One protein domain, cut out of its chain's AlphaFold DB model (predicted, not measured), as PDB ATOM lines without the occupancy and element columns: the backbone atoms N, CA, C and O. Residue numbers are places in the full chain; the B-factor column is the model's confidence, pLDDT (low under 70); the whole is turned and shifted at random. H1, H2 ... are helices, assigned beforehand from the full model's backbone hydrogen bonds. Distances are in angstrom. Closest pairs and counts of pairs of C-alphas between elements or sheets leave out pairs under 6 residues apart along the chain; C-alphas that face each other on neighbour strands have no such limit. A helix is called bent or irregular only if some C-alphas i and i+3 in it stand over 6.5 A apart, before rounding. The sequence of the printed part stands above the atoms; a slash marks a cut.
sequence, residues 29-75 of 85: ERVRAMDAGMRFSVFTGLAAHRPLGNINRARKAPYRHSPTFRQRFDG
ATOM      1  N   GLU A  29     145.535 105.703 218.319       90.69
ATOM      2  CA  GLU A  29     146.967 105.411 218.386       90.69
ATOM      3  C   GLU A  29     147.764 106.686 218.661       90.69
ATOM      4  O   GLU A  29     148.637 106.701 219.536       90.69
ATOM      5  N   ARG A  30     147.423 107.784 217.975       88.88
ATOM      6  CA  ARG A  30     148.058 109.088 218.183       88.88
ATOM      7  C   ARG A  30     147.802 109.602 219.596       88.88
ATOM      8  O   ARG A  30     148.747 110.021 220.256       88.88
ATOM      9  N   VAL A  31     146.566 109.537 220.088       88.88
ATOM     10  CA  VAL A  31     146.239 109.977 221.455       88.88
ATOM     11  C   VAL A  31     147.010 109.161 222.484       88.88
ATOM     12  O   VAL A  31     147.646 109.737 223.365       88.88
ATOM     13  N   ARG A  32     147.050 107.833 222.334       88.06
ATOM     14  CA  ARG A  32     147.814 106.960 223.231       88.06
ATOM     15  C   ARG A  32     149.303 107.315 223.235       88.06
ATOM     16  O   ARG A  32     149.901 107.420 224.305       88.06
ATOM     17  N   ALA A  33     149.892 107.547 222.062       88.00
ATOM     18  CA  ALA A  33     151.293 107.940 221.941       88.00
ATOM     19  C   ALA A  33     151.588 109.294 222.615       88.00
ATOM     20  O   ALA A  33     152.633 109.451 223.246       88.00
ATOM     21  N   MET A  34     150.676 110.266 222.514       87.69
ATOM     22  CA  MET A  34     150.865 111.594 223.103       87.69
ATOM     23  C   MET A  34     150.628 111.609 224.617       87.69
ATOM     24  O   MET A  34     151.475 112.102 225.366       87.69
ATOM     25  N   ASP A  35     149.518 111.045 225.081       87.94
ATOM     26  CA  ASP A  35     149.093 111.159 226.479       87.94
ATOM     27  C   ASP A  35     149.916 110.266 227.415       87.94
ATOM     28  O   ASP A  35     150.304 110.699 228.507       87.94
ATOM     29  N   ALA A  36     150.234 109.042 226.980       88.19
ATOM     30  CA  ALA A  36     151.030 108.101 227.767       88.19
ATOM     31  C   ALA A  36     152.534 108.259 227.505       88.19
ATOM     32  O   ALA A  36     153.332 108.195 228.439       88.19
ATOM     33  N   GLY A  37     152.923 108.515 226.251       90.56
ATOM     34  CA  GLY A  37     154.322 108.498 225.820       90.56
ATOM     35  C   GLY A  37     155.061 109.833 225.925       90.56
ATOM     36  O   GLY A  37     156.288 109.844 225.837       90.56
ATOM     37  N   MET A  38     154.371 110.963 226.137       92.19
ATOM     38  CA  MET A  38     155.015 112.282 226.193       92.19
ATOM     39  C   MET A  38     154.769 113.053 227.495       92.19
ATOM     40  O   MET A  38     153.890 112.776 228.325       92.19
ATOM     41  N   ARG A  39     155.599 114.079 227.701       92.88
ATOM     42  CA  ARG A  39     155.369 115.103 228.718       92.88
ATOM     43  C   ARG A  39     155.668 116.483 228.162       92.88
ATOM     44  O   ARG A  39     156.624 116.690 227.427       92.88
ATOM     45  N   PHE A  40     154.912 117.456 228.641       91.88
ATOM     46  CA  PHE A  40     155.273 118.856 228.512       91.88
ATOM     47  C   PHE A  40     155.929 119.340 229.807       91.88
ATOM     48  O   PHE A  40     155.516 118.946 230.897       91.88
ATOM     49  N   SER A  41     156.934 120.212 229.709       92.50
ATOM     50  CA  SER A  41     157.419 121.001 230.843       92.50
ATOM     51  C   SER A  41     157.973 122.331 230.384       92.50
ATOM     52  O   SER A  41     158.882 122.379 229.565       92.50
ATOM     53  N   VAL A  42     157.506 123.412 231.008       92.12
ATOM     54  CA  VAL A  42     158.062 124.758 230.797       92.12
ATOM     55  C   VAL A  42     159.531 124.869 231.214       92.12
ATOM     56  O   VAL A  42     160.207 125.813 230.830       92.12
ATOM     57  N   PHE A  43     160.035 123.915 232.003       91.31
ATOM     58  CA  PHE A  43     161.447 123.835 232.379       91.31
ATOM     59  C   PHE A  43     162.297 123.026 231.387       91.31
ATOM     60  O   PHE A  43     163.517 123.021 231.534       91.31
ATOM     61  N   THR A  44     161.687 122.375 230.388       90.12
ATOM     62  CA  THR A  44     162.389 121.818 229.222       90.12
ATOM     63  C   THR A  44     162.531 122.934 228.177       90.12
ATOM     64  O   THR A  44     161.773 122.999 227.216       90.12
ATOM     65  N   GLY A  45     163.452 123.870 228.400       86.75
ATOM     66  CA  GLY A  45     163.663 125.015 227.511       86.75
ATOM     67  C   GLY A  45     165.108 125.500 227.517       86.75
ATOM     68  O   GLY A  45     165.909 125.094 228.359       86.75
ATOM     69  N   LEU A  46     165.442 126.383 226.573       89.00
ATOM     70  CA  LEU A  46     166.768 126.999 226.490       89.00
ATOM     71  C   LEU A  46     167.036 127.887 227.709       89.00
ATOM     72  O   LEU A  46     166.121 128.508 228.254       89.00
ATOM     73  N   ALA A  47     168.309 128.026 228.087       89.56
ATOM     74  CA  ALA A  47     168.712 128.878 229.206       89.56
ATOM     75  C   ALA A  47     168.210 130.332 229.062       89.56
ATOM     76  O   ALA A  47     167.779 130.928 230.050       89.56
ATOM     77  N   ALA A  48     168.188 130.865 227.832       91.31
ATOM     78  CA  ALA A  48     167.679 132.203 227.509       91.31
ATOM     79  C   ALA A  48     166.176 132.386 227.796       91.31
ATOM     80  O   ALA A  48     165.723 133.503 228.032       91.31
ATOM     81  N   HIS A  49     165.405 131.295 227.833       89.81
ATOM     82  CA  HIS A  49     163.957 131.303 228.054       89.81
ATOM     83  C   HIS A  49     163.571 130.665 229.390       89.81
ATOM     84  O   HIS A  49     162.485 130.101 229.537       89.81
ATOM     85  N   ARG A  50     164.458 130.741 230.393       91.19
ATOM     86  CA  ARG A  50     164.177 130.201 231.724       91.19
ATOM     87  C   ARG A  50     162.877 130.804 232.287       91.19
ATOM     88  O   ARG A  50     162.793 132.027 232.402       91.19
ATOM     89  N   PRO A  51     161.907 129.985 232.737       92.81
ATOM     90  CA  PRO A  51     160.660 130.494 233.297       92.81
ATOM     91  C   PRO A  51     160.892 131.396 234.519       92.81
ATOM     92  O   PRO A  51     161.538 130.993 235.491       92.81
ATOM     93  N   LEU A  52     160.343 132.612 234.486       92.31
ATOM     94  CA  LEU A  52     160.447 133.601 235.565       92.31
ATOM     95  C   LEU A  52     159.129 133.741 236.339       92.31
ATOM     96  O   LEU A  52     158.057 133.380 235.852       92.31
ATOM     97  N   GLY A  53     159.213 134.288 237.554       95.44
ATOM     98  CA  GLY A  53     158.060 134.546 238.422       95.44
ATOM     99  C   GLY A  53     157.683 133.385 239.350       95.44
ATOM    100  O   GLY A  53     158.140 132.249 239.200       95.44
ATOM    101  N   ASN A  54     156.850 133.686 240.351       96.94
ATOM    102  CA  ASN A  54     156.481 132.745 241.418       96.94
ATOM    103  C   ASN A  54     155.702 131.530 240.900       96.94
ATOM    104  O   ASN A  54     156.025 130.404 241.268       96.94
ATOM    105  N   ILE A  55     154.734 131.743 240.003       94.81
ATOM    106  CA  ILE A  55     153.913 130.663 239.433       94.81
ATOM    107  C   ILE A  55     154.788 129.673 238.665       94.81
ATOM    108  O   ILE A  55     154.701 128.466 238.876       94.81
ATOM    109  N   ASN A  56     155.685 130.169 237.810       95.06
ATOM    110  CA  ASN A  56     156.584 129.291 237.074       95.06
ATOM    111  C   ASN A  56     157.522 128.529 238.009       95.06
ATOM    112  O   ASN A  56     157.651 127.320 237.853       95.06
ATOM    113  N   ARG A  57     158.101 129.169 239.036       94.06
ATOM    114  CA  ARG A  57     158.895 128.452 240.052       94.06
ATOM    115  C   ARG A  57     158.101 127.337 240.734       94.06
ATOM    116  O   ARG A  57     158.607 126.221 240.832       94.06
ATOM    117  N   ALA A  58     156.861 127.614 241.138       95.81
ATOM    118  CA  ALA A  58     155.983 126.630 241.765       95.81
ATOM    119  C   ALA A  58     155.683 125.435 240.842       95.81
ATOM    120  O   ALA A  58     155.570 124.308 241.315       95.81
ATOM    121  N   ARG A  59     155.646 125.642 239.517       95.69
ATOM    122  CA  ARG A  59     155.437 124.572 238.525       95.69
ATOM    123  C   ARG A  59     156.600 123.577 238.436       95.69
ATOM    124  O   ARG A  59     156.383 122.463 237.972       95.69
ATOM    125  N   LYS A  60     157.815 123.896 238.902       93.81
ATOM    126  CA  LYS A  60     158.988 123.016 238.706       93.81
ATOM    127  C   LYS A  60     158.798 121.620 239.304       93.81
ATOM    128  O   LYS A  60     159.121 120.623 238.659       93.81
ATOM    129  N   ALA A  61     158.300 121.539 240.537       96.12
ATOM    130  CA  ALA A  61     158.117 120.256 241.206       96.12
ATOM    131  C   ALA A  61     156.963 119.436 240.595       96.12
ATOM    132  O   ALA A  61     157.233 118.308 240.182       96.12
ATOM    133  N   PRO A  62     155.736 119.971 240.428       96.88
ATOM    134  CA  PRO A  62     154.639 119.243 239.788       96.88
ATOM    135  C   PRO A  62     154.988 118.696 238.400       96.88
ATOM    136  O   PRO A  62     154.725 117.530 238.113       96.88
ATOM    137  N   TYR A  63     155.664 119.495 237.567       95.38
ATOM    138  CA  TYR A  63     156.073 119.082 236.221       95.38
ATOM    139  C   TYR A  63     157.155 117.994 236.205       95.38
ATOM    140  O   TYR A  63     157.287 117.286 235.211       95.38
ATOM    141  N   ARG A  64     157.916 117.833 237.296       93.88
ATOM    142  CA  ARG A  64     158.827 116.695 237.487       93.88
ATOM    143  C   ARG A  64     158.080 115.452 237.970       93.88
ATOM    144  O   ARG A  64     158.358 114.358 237.504       93.88
ATOM    145  N   HIS A  65     157.150 115.616 238.909       96.31
ATOM    146  CA  HIS A  65     156.486 114.496 239.579       96.31
ATOM    147  C   HIS A  65     155.410 113.818 238.727       96.31
ATOM    148  O   HIS A  65     155.343 112.592 238.706       96.31
ATOM    149  N   SER A  66     154.601 114.595 238.003       94.75
ATOM    150  CA  SER A  66     153.524 114.070 237.157       94.75
ATOM    151  C   SER A  66     153.990 113.006 236.145       94.75
ATOM    152  O   SER A  66     153.416 111.917 236.153       94.75
ATOM    153  N   PRO A  67     155.038 113.224 235.322       93.88
ATOM    154  CA  PRO A  67     155.492 112.199 234.381       93.88
ATOM    155  C   PRO A  67     156.095 110.977 235.081       93.88
ATOM    156  O   PRO A  67     155.963 109.873 234.570       93.88
ATOM    157  N   THR A  68     156.740 111.117 236.246       93.62
ATOM    158  CA  THR A  68     157.217 109.949 237.013       93.62
ATOM    159  C   THR A  68     156.057 109.079 237.484       93.62
ATOM    160  O   THR A  68     156.168 107.856 237.467       93.62
ATOM    161  N   PHE A  69     154.957 109.698 237.912       94.88
ATOM    162  CA  PHE A  69     153.760 108.968 238.310       94.88
ATOM    163  C   PHE A  69     153.108 108.271 237.111       94.88
ATOM    164  O   PHE A  69     152.926 107.058 237.169       94.88
ATOM    165  N   ARG A  70     152.836 109.004 236.020       93.12
ATOM    166  CA  ARG A  70     152.189 108.453 234.815       93.12
ATOM    167  C   ARG A  70     152.950 107.266 234.243       93.12
ATOM    168  O   ARG A  70     152.367 106.211 234.070       93.12
ATOM    169  N   GLN A  71     154.273 107.366 234.108       93.88
ATOM    170  CA  GLN A  71     155.084 106.250 233.603       93.88
ATOM    171  C   GLN A  71     154.938 104.961 234.414       93.88
ATOM    172  O   GLN A  71     154.976 103.867 233.862       93.88
ATOM    173  N   ARG A  72     154.797 105.087 235.738       93.94
ATOM    174  CA  ARG A  72     154.619 103.933 236.625       93.94
ATOM    175  C   ARG A  72     153.192 103.404 236.582       93.94
ATOM    176  O   ARG A  72     153.011 102.196 236.626       93.94
ATOM    177  N   PHE A  73     152.215 104.304 236.552       94.12
ATOM    178  CA  PHE A  73     150.800 103.956 236.583       94.12
ATOM    179  C   PHE A  73     150.331 103.356 235.251       94.12
ATOM    180  O   PHE A  73     149.687 102.314 235.249       94.12
ATOM    181  N   ASP A  74     150.728 103.964 234.132       90.56
ATOM    182  CA  ASP A  74     150.352 103.551 232.777       90.56
ATOM    183  C   ASP A  74     151.258 102.432 232.228       90.56
ATOM    184  O   ASP A  74     150.967 101.848 231.188       90.56
ATOM    185  N   GLY A  75     152.390 102.145 232.886       91.88
ATOM    186  CA  GLY A  75     153.377 101.162 232.418       91.88
ATOM    187  C   GLY A  75     154.092 101.559 231.118       91.88
ATOM    188  O   GLY A  75     154.747 100.724 230.498       91.88
TER     189      GLY A  75
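AT A GLANCE: This is residues 29 to 75 of the 85 residues of an uncharacterized protein of Methylobacterium oxalidis (UniProt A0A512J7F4). One long helix, H2, makes the long side of a narrow, open U, and the chain before it makes the other side: the short helix H1 sits near the last turns of H2, and the unnamed stretch of residues 38 to 53 runs back from there to the beginning of H2. Residues 29 to 34, which belong to H1, stick out from the rest. The printed part has 47 residues with two named helices, H1 then H2 along the chain, and no named strand; its class is all helix, with 29 residues in the helices. It is loose, with a radius of gyration of the C-alphas of 12.8 A, and elongated, spanning 35 by 19 by 14 A.

IN THESE COORDINATES: H2, the longest helix, holds residues 54 to 73 and measures 29.7 A from C-alpha 54 at (156.481, 132.745, 241.418) to C-alpha 73 at (150.800, 103.956, 236.583). It has a kink of 29 degrees near residue 61 and is irregular, but only just: C-alphas 58 and 61 are 6.7 A apart. H1 holds residues 29 to 37, 10.9 A from first to last C-alpha, and begins with C-alpha 29 at (146.967, 105.411, 218.386).

HOW THE PARTS SIT: H2 and H1 are close but not clearly touching, with 2 pairs of C-alphas within 8 A. Their closest C-alphas, those of Arg 70 and Ala 36, are 7.2 A apart. Their lines stand at a steep tilt of 67 degrees, and they run opposite ways. In H1 every O i to N i+4 pair is within hydrogen-bond range; in H2 10 of 16 are.

THE WHOLE: The two C-alphas farthest apart, those of Glu 29 and Gly 53, are 37.1 A apart. The link from H1 to H2, 16 residues, is long. The printed part has no cut. The mean pLDDT of the printed part is 92.3, and no printed residue is under 70.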